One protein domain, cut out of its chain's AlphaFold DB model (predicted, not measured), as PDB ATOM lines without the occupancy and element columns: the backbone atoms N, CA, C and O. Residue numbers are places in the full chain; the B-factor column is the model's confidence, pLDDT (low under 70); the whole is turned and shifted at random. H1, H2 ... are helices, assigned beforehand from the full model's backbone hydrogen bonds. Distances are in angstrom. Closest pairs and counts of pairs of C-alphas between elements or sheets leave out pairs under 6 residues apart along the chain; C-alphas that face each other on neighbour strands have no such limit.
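AT A GLANCE: This is residues 266 to 376 of the 376 residues of an uncharacterized protein of Mucor lusitanicus CBS 277.49 (UniProt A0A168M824). A long kinked helix, H6, runs along one side of a cluster with H5 at its core. The printed part, 111 residues with six named helices, H1 to H6, is all helix. It is compact, radius of gyration of the C-alphas 13.9 A, spanning 41 by 36 by 25 A.

IN THESE COORDINATES: H6, residues 349 to 374, runs 35.1 A from C-alpha 349 at (255.324, 504.192, 535.211), with a kink of 48 degrees near residue 363. H1 is 266 to 279, from C-alpha 266 at (256.673, 481.300, 555.066), H2 284 to 295, H3 298 to 305, H4 315 to 321, H5 327 to 339.

HOW THE PARTS SIT: H6 touches H1, closest C-alphas Gln 270 and Phe 367, 6.7 A. The hub, H5, touches H1, H4 and, only just, by 3 C-alpha pairs within 8 A each, H2 and H3. H1, H2 and H5 form an up-and-down bundle, successive helices running opposite ways. H1, H2, H3 and H5 have every O i to N i+4 pair within hydrogen-bond range, H4 2 of 3, H6 19 of 22.

THE WHOLE: The printed part has no cut; pLDDT is under 70 at residues 375 to 376.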
ATOM      1  N   ALA A 266     256.293 479.898 555.134       92.00
ATOM      2  CA  ALA A 266     256.673 481.300 555.066       92.00
ATOM      3  C   ALA A 266     257.448 481.656 553.787       92.00
ATOM      4  O   ALA A 266     257.099 482.598 553.078       92.00
ATOM      5  N   VAL A 267     258.513 480.904 553.514       93.12
ATOM      6  CA  VAL A 267     259.420 481.130 552.385       93.12
ATOM      7  C   VAL A 267     258.708 480.831 551.069       93.12
ATOM      8  O   VAL A 267     258.852 481.604 550.124       93.12
ATOM      9  N   HIS A 268     257.866 479.794 551.032       93.69
ATOM     10  CA  HIS A 268     257.012 479.504 549.879       93.69
ATOM     11  C   HIS A 268     256.062 480.654 549.548       93.69
ATOM     12  O   HIS A 268     256.023 481.077 548.398       93.69
ATOM     13  N   CYS A 269     255.349 481.215 550.534       94.94
ATOM     14  CA  CYS A 269     254.454 482.351 550.294       94.94
ATOM     15  C   CYS A 269     255.193 483.533 549.661       94.94
ATOM     16  O   CYS A 269     254.755 484.082 548.653       94.94
ATOM     17  N   GLN A 270     256.336 483.907 550.237       95.69
ATOM     18  CA  GLN A 270     257.120 485.042 549.755       95.69
ATOM     19  C   GLN A 270     257.722 484.776 548.361       95.69
ATOM     20  O   GLN A 270     257.686 485.659 547.506       95.69
ATOM     21  N   SER A 271     258.209 483.559 548.104       95.94
ATOM     22  CA  SER A 271     258.727 483.147 546.792       95.94
ATOM     23  C   SER A 271     257.650 483.180 545.708       95.94
ATOM     24  O   SER A 271     257.881 483.731 544.635       95.94
ATOM     25  N   THR A 272     256.448 482.681 546.008       96.38
ATOM     26  CA  THR A 272     255.303 482.704 545.091       96.38
ATOM     27  C   THR A 272     254.906 484.128 544.702       96.38
ATOM     28  O   THR A 272     254.709 484.403 543.519       96.38
ATOM     29  N   ILE A 273     254.841 485.050 545.669       97.12
ATOM     30  CA  ILE A 273     254.592 486.473 545.389       97.12
ATOM     31  C   ILE A 273     255.673 487.001 544.447       97.12
ATOM     32  O   ILE A 273     255.365 487.552 543.392       97.12
ATOM     33  N   LEU A 274     256.947 486.797 544.795       96.00
ATOM     34  CA  LEU A 274     258.062 487.293 543.997       96.00
ATOM     35  C   LEU A 274     258.035 486.741 542.564       96.00
ATOM     36  O   LEU A 274     258.272 487.494 541.622       96.00
ATOM     37  N   LYS A 275     257.684 485.461 542.395       95.25
ATOM     38  CA  LYS A 275     257.509 484.810 541.094       95.25
ATOM     39  C   LYS A 275     256.451 485.513 540.244       95.25
ATOM     40  O   LYS A 275     256.745 485.846 539.101       95.25
ATOM     41  N   MET A 276     255.271 485.809 540.794       96.94
ATOM     42  CA  MET A 276     254.202 486.509 540.060       96.94
ATOM     43  C   MET A 276     254.619 487.920 539.635       96.94
ATOM     44  O   MET A 276     254.365 488.325 538.503       96.94
ATOM     45  N   TYR A 277     255.316 488.653 540.510       95.75
ATOM     46  CA  TYR A 277     255.851 489.978 540.180       95.75
ATOM     47  C   TYR A 277     256.936 489.918 539.100       95.75
ATOM     48  O   TYR A 277     256.916 490.728 538.174       95.75
ATOM     49  N   ALA A 278     257.859 488.957 539.187       91.19
ATOM     50  CA  ALA A 278     258.922 488.769 538.201       91.19
ATOM     51  C   ALA A 278     258.365 488.364 536.828       91.19
ATOM     52  O   ALA A 278     258.821 488.860 535.803       91.19
ATOM     53  N   GLN A 279     257.349 487.497 536.811       92.88
ATOM     54  CA  GLN A 279     256.682 487.037 535.592       92.88
ATOM     55  C   GLN A 279     255.635 488.022 535.065       92.88
ATOM     56  O   GLN A 279     255.129 487.828 533.963       92.88
ATOM     57  N   ARG A 280     255.297 489.065 535.839       94.38
ATOM     58  CA  ARG A 280     254.239 490.034 535.518       94.38
ATOM     59  C   ARG A 280     252.903 489.354 535.194       94.38
ATOM     60  O   ARG A 280     252.141 489.821 534.348       94.38
ATOM     61  N   HIS A 281     252.625 488.244 535.871       95.62
ATOM     62  CA  HIS A 281     251.472 487.389 535.621       95.62
ATOM     63  C   HIS A 281     250.899 486.864 536.940       95.62
ATOM     64  O   HIS A 281     251.639 486.397 537.805       95.62
ATOM     65  N   ILE A 282     249.573 486.948 537.091       96.75
ATOM     66  CA  ILE A 282     248.857 486.435 538.262       96.75
ATOM     67  C   ILE A 282     248.357 485.024 537.953       96.75
ATOM     68  O   ILE A 282     247.402 484.852 537.197       96.75
ATOM     69  N   ASP A 283     248.971 484.027 538.584       96.81
ATOM     70  CA  ASP A 283     248.535 482.632 538.506       96.81
ATOM     71  C   ASP A 283     247.545 482.317 539.641       96.81
ATOM     72  O   ASP A 283     247.923 482.084 540.792       96.81
ATOM     73  N   GLN A 284     246.252 482.302 539.311       96.69
ATOM     74  CA  GLN A 284     245.172 482.052 540.271       96.69
ATOM     75  C   GLN A 284     245.197 480.632 540.859       96.69
ATOM     76  O   GLN A 284     244.743 480.428 541.988       96.69
ATOM     77  N   MET A 285     245.727 479.645 540.132       96.44
ATOM     78  CA  MET A 285     245.863 478.282 540.654       96.44
ATOM     79  C   MET A 285     246.951 478.233 541.722       96.44
ATOM     80  O   MET A 285     246.733 477.674 542.796       96.44
ATOM     81  N   LEU A 286     248.074 478.909 541.475       95.12
ATOM     82  CA  LEU A 286     249.167 479.006 542.437       95.12
ATOM     83  C   LEU A 286     248.752 479.754 543.719       95.12
ATOM     84  O   LEU A 286     249.160 479.358 544.811       95.12
ATOM     85  N   ILE A 287     247.899 480.783 543.616       97.06
ATOM     86  CA  ILE A 287     247.298 481.459 544.784       97.06
ATOM     87  C   ILE A 287     246.441 480.475 545.595       97.06
ATOM     88  O   ILE A 287     246.637 480.342 546.805       97.06
ATOM     89  N   LYS A 288     245.528 479.739 544.947       96.38
ATOM     90  CA  LYS A 288     244.670 478.746 545.624       96.38
ATOM     91  C   LYS A 288     245.483 477.649 546.311       96.38
ATOM     92  O   LYS A 288     245.185 477.273 547.445       96.38
ATOM     93  N   ASP A 289     246.530 477.162 545.652       95.19
ATOM     94  CA  ASP A 289     247.432 476.166 546.224       95.19
ATOM     95  C   ASP A 289     248.185 476.694 547.441       95.19
ATOM     96  O   ASP A 289     248.358 475.969 548.426       95.19
ATOM     97  N   LEU A 290     248.592 477.961 547.413       95.19
ATOM     98  CA  LEU A 290     249.237 478.595 548.552       95.19
ATOM     99  C   LEU A 290     248.285 478.716 549.747       95.19
ATOM    100  O   LEU A 290     248.675 478.407 550.873       95.19
ATOM    101  N   LEU A 291     247.028 479.098 549.503       96.00
ATOM    102  CA  LEU A 291     246.006 479.165 550.546       96.00
ATOM    103  C   LEU A 291     245.758 477.788 551.173       96.00
ATOM    104  O   LEU A 291     245.728 477.654 552.396       96.00
ATOM    105  N   ARG A 292     245.659 476.741 550.343       94.69
ATOM    106  CA  ARG A 292     245.526 475.350 550.799       94.69
ATOM    107  C   ARG A 292     246.706 474.922 551.676       94.69
ATOM    108  O   ARG A 292     246.488 474.340 552.734       94.69
ATOM    109  N   ARG A 293     247.943 475.240 551.281       93.00
ATOM    110  CA  ARG A 293     249.151 474.941 552.076       93.00
ATOM    111  C   ARG A 293     249.172 475.680 553.417       93.00
ATOM    112  O   ARG A 293     249.598 475.112 554.422       93.00
ATOM    113  N   LEU A 294     248.707 476.930 553.449       93.50
ATOM    114  CA  LEU A 294     248.587 477.700 554.691       93.50
ATOM    115  C   LEU A 294     247.578 477.073 555.656       93.50
ATOM    116  O   LEU A 294     247.910 476.908 556.826       93.50
ATOM    117  N   LYS A 295     246.407 476.650 555.160       93.44
ATOM    118  CA  LYS A 295     245.412 475.897 555.948       93.44
ATOM    119  C   LYS A 295     245.976 474.591 556.506       93.44
ATOM    120  O   LYS A 295     245.760 474.243 557.657       93.44
ATOM    121  N   GLN A 296     246.806 473.906 555.722       92.75
ATOM    122  CA  GLN A 296     247.528 472.707 556.166       92.75
ATOM    123  C   GLN A 296     248.653 472.996 557.178       92.75
ATOM    124  O   GLN A 296     249.287 472.063 557.666       92.75
ATOM    125  N   SER A 297     248.894 474.264 557.535       92.81
ATOM    126  CA  SER A 297     249.914 474.687 558.500       92.81
ATOM    127  C   SER A 297     249.305 475.380 559.744       92.81
ATOM    128  O   SER A 297     249.634 476.544 559.999       92.81
ATOM    129  N   PRO A 298     248.487 474.712 560.591       91.69
ATOM    130  CA  PRO A 298     247.798 475.358 561.722       91.69
ATOM    131  C   PRO A 298     248.740 476.060 562.708       91.69
ATOM    132  O   PRO A 298     248.444 477.133 563.233       91.69
ATOM    133  N   SER A 299     249.930 475.491 562.933       91.81
ATOM    134  CA  SER A 299     250.941 476.110 563.794       91.81
ATOM    135  C   SER A 299     251.439 477.444 563.246       91.81
ATOM    136  O   SER A 299     251.804 478.321 564.023       91.81
ATOM    137  N   PHE A 300     251.492 477.588 561.921       92.19
ATOM    138  CA  PHE A 300     251.867 478.836 561.275       92.19
ATOM    139  C   PHE A 300     250.754 479.873 561.436       92.19
ATOM    140  O   PHE A 300     251.041 480.971 561.907       92.19
ATOM    141  N   LEU A 301     249.499 479.508 561.146       92.38
ATOM    142  CA  LEU A 301     248.335 480.387 561.319       92.38
ATOM    143  C   LEU A 301     248.269 480.941 562.749       92.38
ATOM    144  O   LEU A 301     248.306 482.153 562.948       92.38
ATOM    145  N   ARG A 302     248.336 480.070 563.760       92.31
ATOM    146  CA  ARG A 302     248.254 480.500 565.160       92.31
ATOM    147  C   ARG A 302     249.463 481.325 565.602       92.31
ATOM    148  O   ARG A 302     249.309 482.399 566.167       92.31
ATOM    149  N   LYS A 303     250.689 480.839 565.354       91.75
ATOM    150  CA  LYS A 303     251.910 481.471 565.899       91.75
ATOM    151  C   LYS A 303     252.361 482.708 565.130       91.75
ATOM    152  O   LYS A 303     253.108 483.509 565.687       91.75
ATOM    153  N   LYS A 304     252.046 482.801 563.836       91.81
ATOM    154  CA  LYS A 304     252.526 483.878 562.960       91.81
ATOM    155  C   LYS A 304     251.427 484.835 562.535       91.81
ATOM    156  O   LYS A 304     251.752 485.994 562.330       91.81
ATOM    157  N   LEU A 305     250.185 484.370 562.401       92.38
ATOM    158  CA  LEU A 305     249.058 485.209 561.986       92.38
ATOM    159  C   LEU A 305     248.100 485.545 563.137       92.38
ATOM    160  O   LEU A 305     247.279 486.442 562.984       92.38
ATOM    161  N   GLY A 306     248.186 484.837 564.272       92.50
ATOM    162  CA  GLY A 306     247.237 484.995 565.377       92.50
ATOM    163  C   GLY A 306     245.827 484.501 565.041       92.50
ATOM    164  O   GLY A 306     244.875 484.931 565.676       92.50
ATOM    165  N   VAL A 307     245.692 483.627 564.037       92.75
ATOM    166  CA  VAL A 307     244.403 483.100 563.564       92.75
ATOM    167  C   VAL A 307     244.207 481.698 564.136       92.75
ATOM    168  O   VAL A 307     245.064 480.828 563.951       92.75
ATOM    169  N   GLU A 308     243.112 481.485 564.870       84.94
ATOM    170  CA  GLU A 308     242.852 480.222 565.577       84.94
ATOM    171  C   GLU A 308     242.109 479.172 564.732       84.94
ATOM    172  O   GLU A 308     242.213 477.983 565.042       84.94
ATOM    173  N   GLU A 309     241.427 479.579 563.655       74.00
ATOM    174  CA  GLU A 309     240.439 478.753 562.943       74.00
ATOM    175  C   GLU A 309     240.563 478.823 561.402       74.00
ATOM    176  O   GLU A 309     241.090 479.783 560.838       74.00
ATOM    177  N   ASP A 310     240.036 477.809 560.705       73.31
ATOM    178  CA  ASP A 310     240.110 477.635 559.237       73.31
ATOM    179  C   ASP A 310     238.961 478.315 558.456       73.31
ATOM    180  O   ASP A 310     238.683 477.973 557.300       73.31
ATOM    181  N   PHE A 311     238.272 479.288 559.058       82.38
ATOM    182  CA  PHE A 311     237.039 479.862 558.499       82.38
ATOM    183  C   PHE A 311     237.228 480.787 557.286       82.38
ATOM    184  O   PHE A 311     236.250 481.206 556.672       82.38
ATOM    185  N   PHE A 312     238.462 481.082 556.882       93.56
ATOM    186  CA  PHE A 312     238.730 481.923 555.716       93.56
ATOM    187  C   PHE A 312     238.680 481.110 554.413       93.56
ATOM    188  O   PHE A 312     239.352 480.088 554.276       93.56
ATOM    189  N   ALA A 313     237.913 481.550 553.413       95.50
ATOM    190  CA  ALA A 313     237.860 480.896 552.098       95.50
ATOM    191  C   ALA A 313     238.861 481.494 551.097       95.50
ATOM    192  O   ALA A 313     239.235 480.827 550.133       95.50
ATOM    193  N   THR A 314     239.296 482.728 551.350       97.50
ATOM    194  CA  THR A 314     240.146 483.542 550.473       97.50
ATOM    195  C   THR A 314     241.263 484.224 551.268       97.50
ATOM    196  O   THR A 314     241.205 484.304 552.500       97.50
ATOM    197  N   PHE A 315     242.279 484.759 550.587       97.62
ATOM    198  CA  PHE A 315     243.252 485.650 551.229       97.62
ATOM    199  C   PHE A 315     242.618 486.967 551.681       97.62
ATOM    200  O   PHE A 315     243.063 487.541 552.676       97.62
ATOM    201  N   ALA A 316     241.567 487.435 551.004       97.44
ATOM    202  CA  ALA A 316     240.779 488.578 551.456       97.44
ATOM    203  C   ALA A 316     240.106 488.349 552.815       97.44
ATOM    204  O   ALA A 316     240.087 489.273 553.629       97.44
ATOM    205  N   ASP A 317     239.594 487.144 553.069       96.81
ATOM    206  CA  ASP A 317     239.030 486.773 554.370       96.81
ATOM    207  C   ASP A 317     240.138 486.629 555.409       96.81
ATOM    208  O   ASP A 317     240.079 487.270 556.452       96.81
ATOM    209  N   LEU A 318     241.211 485.898 555.080       96.12
ATOM    210  CA  LEU A 318     242.349 485.720 555.984       96.12
ATOM    211  C   LEU A 318     242.941 487.062 556.430       96.12
ATOM    212  O   LEU A 318     243.262 487.238 557.597       96.12
ATOM    213  N   HIS A 319     243.059 488.032 555.522       96.50
ATOM    214  CA  HIS A 319     243.577 489.360 555.842       96.50
ATOM    215  C   HIS A 319     242.705 490.134 556.844       96.50
ATOM    216  O   HIS A 319     243.220 491.010 557.532       96.50
ATOM    217  N   LYS A 320     241.392 489.876 556.910       95.50
ATOM    218  CA  LYS A 320     240.506 490.519 557.901       95.50
ATOM    219  C   LYS A 320     240.702 489.932 559.296       95.50
ATOM    220  O   LYS A 320     240.581 490.663 560.270       95.50
ATOM    221  N   GLU A 321     241.036 488.645 559.363       94.62
ATOM    222  CA  GLU A 321     241.243 487.911 560.615       94.62
ATOM    223  C   GLU A 321     242.631 488.145 561.232       94.62
ATOM    224  O   GLU A 321     242.846 487.874 562.412       94.62
ATOM    225  N   ILE A 322     243.597 488.655 560.460       93.69
ATOM    226  CA  ILE A 322     244.927 488.977 560.990       93.69
ATOM    227  C   ILE A 322     244.827 490.193 561.909       93.69
ATOM    228  O   ILE A 322     244.623 491.326 561.475       93.69
ATOM    229  N   THR A 323     245.047 489.956 563.196       84.06
ATOM    230  CA  THR A 323     245.017 490.993 564.239       84.06
ATOM    231  C   THR A 323     246.384 491.639 564.477       84.06
ATOM    232  O   THR A 323     246.483 492.689 565.114       84.06
ATOM    233  N   THR A 324     247.463 491.047 563.961       85.00
ATOM    234  CA  THR A 324     248.836 491.510 564.187       85.00
ATOM    235  C   THR A 324     249.267 492.537 563.141       85.00
ATOM    236  O   THR A 324     249.208 492.272 561.947       85.00
ATOM    237  N   ASN A 325     249.805 493.692 563.549       76.50
ATOM    238  CA  ASN A 325     250.348 494.690 562.610       76.50
ATOM    239  C   ASN A 325     251.799 494.385 562.179       76.50
ATOM    240  O   ASN A 325     252.697 495.224 562.269       76.50
ATOM    241  N   ASP A 326     252.063 493.146 561.778       88.94
ATOM    242  CA  ASP A 326     253.416 492.622 561.627       88.94
ATOM    243  C   ASP A 326     253.825 492.400 560.154       88.94
ATOM    244  O   ASP A 326     253.211 492.886 559.199       88.94
ATOM    245  N   LYS A 327     254.939 491.685 559.949       93.06
ATOM    246  CA  LYS A 327     255.408 491.246 558.625       93.06
ATOM    247  C   LYS A 327     254.325 490.492 557.848       93.06
ATOM    248  O   LYS A 327     254.265 490.630 556.626       93.06
ATOM    249  N   TRP A 328     253.544 489.658 558.521       93.94
ATOM    250  CA  TRP A 328     252.640 488.735 557.861       93.94
ATOM    251  C   TRP A 328     251.360 489.390 557.388       93.94
ATOM    252  O   TRP A 328     250.905 489.044 556.301       93.94
ATOM    253  N   ASN A 329     250.870 490.397 558.109       95.25
ATOM    254  CA  ASN A 329     249.777 491.236 557.624       95.25
ATOM    255  C   ASN A 329     250.098 491.838 556.246       95.25
ATOM    256  O   ASN A 329     249.305 491.745 555.315       95.25
ATOM    257  N   PHE A 330     251.323 492.345 556.065       96.25
ATOM    258  CA  PHE A 330     251.778 492.849 554.765       96.25
ATOM    259  C   PHE A 330     251.813 491.757 553.681       96.25
ATOM    260  O   PHE A 330     251.311 491.969 552.579       96.25
ATOM    261  N   ILE A 331     252.384 490.584 553.977       96.56
ATOM    262  CA  ILE A 331     252.513 489.485 553.002       96.56
ATOM    263  C   ILE A 331     251.143 488.952 552.578       96.56
ATOM    264  O   ILE A 331     250.897 488.756 551.390       96.56
ATOM    265  N   VAL A 332     250.244 488.736 553.538       96.94
ATOM    266  CA  VAL A 332     248.869 488.313 553.261       96.94
ATOM    267  C   VAL A 332     248.101 489.421 552.537       96.94
ATOM    268  O   VAL A 332     247.308 489.125 551.650       96.94
ATOM    269  N   GLY A 333     248.399 490.693 552.818       97.62
ATOM    270  CA  GLY A 333     247.863 491.839 552.083       97.62
ATOM    271  C   GLY A 333     248.251 491.824 550.608       97.62
ATOM    272  O   GLY A 333     247.383 491.982 549.753       97.62
ATOM    273  N   MET A 334     249.515 491.532 550.296       98.00
ATOM    274  CA  MET A 334     249.954 491.350 548.907       98.00
ATOM    275  C   MET A 334     249.229 490.185 548.222       98.00
ATOM    276  O   MET A 334     248.819 490.314 547.072       98.00
ATOM    277  N   LEU A 335     249.044 489.055 548.917       97.94
ATOM    278  CA  LEU A 335     248.320 487.900 548.373       97.94
ATOM    279  C   LEU A 335     246.844 488.211 548.125       97.94
ATOM    280  O   LEU A 335     246.329 487.841 547.076       97.94
ATOM    281  N   LYS A 336     246.192 488.954 549.025       98.06
ATOM    282  CA  LYS A 336     244.843 489.489 548.808       98.06
ATOM    283  C   LYS A 336     244.794 490.378 547.567       98.06
ATOM    284  O   LYS A 336     243.872 490.264 546.763       98.06
ATOM    285  N   ASP A 337     245.745 491.293 547.414       98.00
ATOM    286  CA  ASP A 337     245.737 492.231 546.290       98.00
ATOM    287  C   ASP A 337     245.986 491.516 544.947       98.00
ATOM    288  O   ASP A 337     245.396 491.893 543.935       98.00
ATOM    289  N   LEU A 338     246.791 490.448 544.939       97.50
ATOM    290  CA  LEU A 338     246.953 489.552 543.787       97.50
ATOM    291  C   LEU A 338     245.676 488.736 543.513       97.50
ATOM    292  O   LEU A 338     245.207 488.695 542.379       97.50
ATOM    293  N   GLU A 339     245.085 488.128 544.544       97.88
ATOM    294  CA  GLU A 339     243.856 487.322 544.457       97.88
ATOM    295  C   GLU A 339     242.679 488.142 543.908       97.88
ATOM    296  O   GLU A 339     241.965 487.694 543.015       97.88
ATOM    297  N   THR A 340     242.515 489.373 544.394       97.44
ATOM    298  CA  THR A 340     241.410 490.273 544.022       97.44
ATOM    299  C   THR A 340     241.658 491.071 542.738       97.44
ATOM    300  O   THR A 340     240.799 491.855 542.337       97.44
ATOM    301  N   GLY A 341     242.820 490.906 542.095       95.50
ATOM    302  CA  GLY A 341     243.174 491.631 540.871       95.50
ATOM    303  C   GLY A 341     243.451 493.126 541.074       95.50
ATOM    304  O   GLY A 341     243.391 493.897 540.119       95.50
ATOM    305  N   ARG A 342     243.757 493.560 542.305       95.94
ATOM    306  CA  ARG A 342     244.162 494.947 542.602       95.94
ATOM    307  C   ARG A 342     245.570 495.260 542.110       95.94
ATOM    308  O   ARG A 342     245.878 496.418 541.836       95.94
ATOM    309  N   VAL A 343     246.427 494.245 541.997       95.25
ATOM    310  CA  VAL A 343     247.742 494.390 541.365       95.25
ATOM    311  C   VAL A 343     247.569 494.400 539.851       95.25
ATOM    312  O   VAL A 343     247.107 493.432 539.255       95.25
ATOM    313  N   SER A 344     247.985 495.496 539.221       93.50
ATOM    314  CA  SER A 344     248.095 495.594 537.768       93.50
ATOM    315  C   SER A 344     249.550 495.404 537.357       93.50
ATOM    316  O   SER A 344     250.456 495.949 537.984       93.50
ATOM    317  N   PHE A 345     249.780 494.672 536.269       93.75
ATOM    318  CA  PHE A 345     251.091 494.586 535.624       93.75
ATOM    319  C   PHE A 345     251.144 495.374 534.311       93.75
ATOM    320  O   PHE A 345     251.959 495.066 533.447       93.75
ATOM    321  N   THR A 346     250.290 496.386 534.146       90.81
ATOM    322  CA  THR A 346     250.322 497.282 532.977       90.81
ATOM    323  C   THR A 346     251.613 498.110 532.931       90.81
ATOM    324  O   THR A 346     252.158 498.481 533.971       90.81
ATOM    325  N   ASP A 347     252.095 498.419 531.722       82.00
ATOM    326  CA  ASP A 347     253.326 499.188 531.453       82.00
ATOM    327  C   ASP A 347     253.183 500.699 531.717       82.00
ATOM    328  O   ASP A 347     253.664 501.529 530.949       82.00
ATOM    329  N   ASN A 348     252.516 501.093 532.804       94.31
ATOM    330  CA  ASN A 348     252.516 502.489 533.226       94.31
ATOM    331  C   ASN A 348     253.544 502.710 534.351       94.31
ATOM    332  O   ASN A 348     253.742 501.865 535.228       94.31
ATOM    333  N   SER A 349     254.214 503.864 534.307       91.25
ATOM    334  CA  SER A 349     255.324 504.192 535.211       91.25
ATOM    335  C   SER A 349     254.912 504.156 536.688       91.25
ATOM    336  O   SER A 349     255.635 503.608 537.520       91.25
ATOM    337  N   ALA A 350     253.720 504.661 537.022       93.50
ATOM    338  CA  ALA A 350     253.228 504.700 538.398       93.50
ATOM    339  C   ALA A 350     253.044 503.288 538.985       93.50
ATOM    340  O   ALA A 350     253.555 502.990 540.066       93.50
ATOM    341  N   THR A 351     252.397 502.393 538.237       91.44
ATOM    342  CA  THR A 351     252.210 500.985 538.597       91.44
ATOM    343  C   THR A 351     253.550 500.260 538.718       91.44
ATOM    344  O   THR A 351     253.760 499.509 539.670       91.44
ATOM    345  N   ALA A 352     254.492 500.500 537.801       87.81
ATOM    346  CA  ALA A 352     255.823 499.897 537.862       87.81
ATOM    347  C   ALA A 352     256.591 500.312 539.130       87.81
ATOM    348  O   ALA A 352     257.182 499.463 539.805       87.81
ATOM    349  N   VAL A 353     256.540 501.599 539.497       91.88
ATOM    350  CA  VAL A 353     257.148 502.125 540.730       91.88
ATOM    351  C   VAL A 353     256.506 501.499 541.968       91.88
ATOM    352  O   VAL A 353     257.225 501.027 542.851       91.88
ATOM    353  N   GLN A 354     255.174 501.428 542.019       94.00
ATOM    354  CA  GLN A 354     254.447 500.809 543.128       94.00
ATOM    355  C   GLN A 354     254.793 499.320 543.275       94.00
ATOM    356  O   GLN A 354     255.122 498.866 544.371       94.00
ATOM    357  N   ASN A 355     254.788 498.566 542.175       92.25
ATOM    358  CA  ASN A 355     255.110 497.141 542.182       92.25
ATOM    359  C   ASN A 355     256.546 496.886 542.653       92.25
ATOM    360  O   ASN A 355     256.786 496.009 543.487       92.25
ATOM    361  N   ARG A 356     257.501 497.695 542.178       90.88
ATOM    362  CA  ARG A 356     258.894 497.633 542.625       90.88
ATOM    363  C   ARG A 356     259.014 497.917 544.121       90.88
ATOM    364  O   ARG A 356     259.731 497.196 544.813       90.88
ATOM    365  N   ALA A 357     258.306 498.925 544.629       93.56
ATOM    366  CA  ALA A 357     258.302 499.249 546.052       93.56
ATOM    367  C   ALA A 357     257.768 498.082 546.902       93.56
ATOM    368  O   ALA A 357     258.403 497.720 547.893       93.56
ATOM    369  N   SER A 358     256.673 497.436 546.490       94.25
ATOM    370  CA  SER A 358     256.120 496.271 547.195       94.25
ATOM    371  C   SER A 358     257.094 495.090 547.239       94.25
ATOM    372  O   SER A 358     257.294 494.490 548.296       94.25
ATOM    373  N   VAL A 359     257.767 494.788 546.122       93.56
ATOM    374  CA  VAL A 359     258.781 493.720 546.058       93.56
ATOM    375  C   VAL A 359     259.987 494.027 546.952       93.56
ATOM    376  O   VAL A 359     260.466 493.150 547.672       93.56
ATOM    377  N   LEU A 360     260.460 495.276 546.969       90.38
ATOM    378  CA  LEU A 360     261.547 495.686 547.863       90.38
ATOM    379  C   LEU A 360     261.144 495.547 549.337       90.38
ATOM    380  O   LEU A 360     261.925 495.047 550.149       90.38
ATOM    381  N   GLN A 361     259.912 495.924 549.688       93.75
ATOM    382  CA  GLN A 361     259.394 495.735 551.043       93.75
ATOM    383  C   GLN A 361     259.302 494.255 551.431       93.75
ATOM    384  O   GLN A 361     259.631 493.911 552.568       93.75
ATOM    385  N   LEU A 362     258.926 493.368 550.506       93.56
ATOM    386  CA  LEU A 362     258.925 491.920 550.731       93.56
ATOM    387  C   LEU A 362     260.328 491.398 551.093       93.56
ATOM    388  O   LEU A 362     260.475 490.633 552.051       93.56
ATOM    389  N   GLY A 363     261.354 491.852 550.362       88.19
ATOM    390  CA  GLY A 363     262.763 491.563 550.645       88.19
ATOM    391  C   GLY A 363     263.192 492.050 552.030       88.19
ATOM    392  O   GLY A 363     263.673 491.260 552.849       88.19
ATOM    393  N   ASN A 364     262.932 493.330 552.318       88.62
ATOM    394  CA  ASN A 364     263.309 494.004 553.567       88.62
ATOM    395  C   ASN A 364     262.600 493.435 554.798       88.62
ATOM    396  O   ASN A 364     263.173 493.396 555.883       88.62
ATOM    397  N   ARG A 365     261.388 492.896 554.639       90.44
ATOM    398  CA  ARG A 365     260.677 492.159 555.694       90.44
ATOM    399  C   ARG A 365     261.215 490.728 555.858       90.44
ATOM    400  O   ARG A 365     260.489 489.804 556.208       90.44
ATOM    401  N   GLY A 366     262.504 490.506 555.620       85.62
ATOM    402  CA  GLY A 366     263.212 489.287 556.006       85.62
ATOM    403  C   GLY A 366     263.048 488.089 555.073       85.62
ATOM    404  O   GLY A 366     263.369 486.985 555.505       85.62
ATOM    405  N   PHE A 367     262.573 488.259 553.831       91.50
ATOM    406  CA  PHE A 367     262.646 487.171 552.838       91.50
ATOM    407  C   PHE A 367     264.107 486.796 552.556       91.50
ATOM    408  O   PHE A 367     264.488 485.639 552.709       91.50
ATOM    409  N   SER A 368     264.954 487.791 552.268       83.94
ATOM    410  CA  SER A 368     266.380 487.575 551.991       83.94
ATOM    411  C   SER A 368     267.118 486.973 553.188       83.94
ATOM    412  O   SER A 368     267.958 486.096 553.023       83.94
ATOM    413  N   SER A 369     266.767 487.390 554.411       84.19
ATOM    414  CA  SER A 369     267.324 486.802 555.637       84.19
ATOM    415  C   SER A 369     266.895 485.342 555.817       84.19
ATOM    416  O   SER A 369     267.718 484.515 556.198       84.19
ATOM    417  N   ALA A 370     265.636 485.003 555.514       87.31
ATOM    418  CA  ALA A 370     265.160 483.624 555.587       87.31
ATOM    419  C   ALA A 370     265.889 482.721 554.582       87.31
ATOM    420  O   ALA A 370     266.366 481.660 554.969       87.31
ATOM    421  N   LEU A 371     266.050 483.171 553.333       84.69
ATOM    422  CA  LEU A 371     266.837 482.448 552.330       84.69
ATOM    423  C   LEU A 371     268.302 482.301 552.751       84.69
ATOM    424  O   LEU A 371     268.864 481.219 552.640       84.69
ATOM    425  N   SER A 372     268.907 483.360 553.297       79.62
ATOM    426  CA  SER A 372     270.291 483.310 553.778       79.62
ATOM    427  C   SER A 372     270.493 482.281 554.890       79.62
ATOM    428  O   SER A 372     271.547 481.661 554.915       79.62
ATOM    429  N   LYS A 373     269.521 482.098 555.793       81.56
ATOM    430  CA  LYS A 373     269.593 481.105 556.881       81.56
ATOM    431  C   LYS A 373     269.424 479.666 556.406       81.56
ATOM    432  O   LYS A 373     269.890 478.756 557.066       81.56
ATOM    433  N   LEU A 374     268.715 479.460 555.301       79.88
ATOM    434  CA  LEU A 374     268.559 478.137 554.687       79.88
ATOM    435  C   LEU A 374     269.790 477.731 553.860       79.88
ATOM    436  O   LEU A 374     269.941 476.573 553.489       79.88
ATOM    437  N   ASN A 375     270.640 478.713 553.570       66.19
ATOM    438  CA  ASN A 375     271.875 478.604 552.812       66.19
ATOM    439  C   ASN A 375     273.123 478.479 553.722       66.19
ATOM    440  O   ASN A 375     274.231 478.352 553.211       66.19
ATOM    441  N   THR A 376     272.969 478.567 555.046       60.41
ATOM    442  CA  THR A 376     274.020 478.301 556.052       60.41
ATOM    443  C   THR A 376     273.814 476.930 556.649       60.41
ATOM    444  O   THR A 376     274.822 476.212 556.810       60.41
TER     445      THR A 376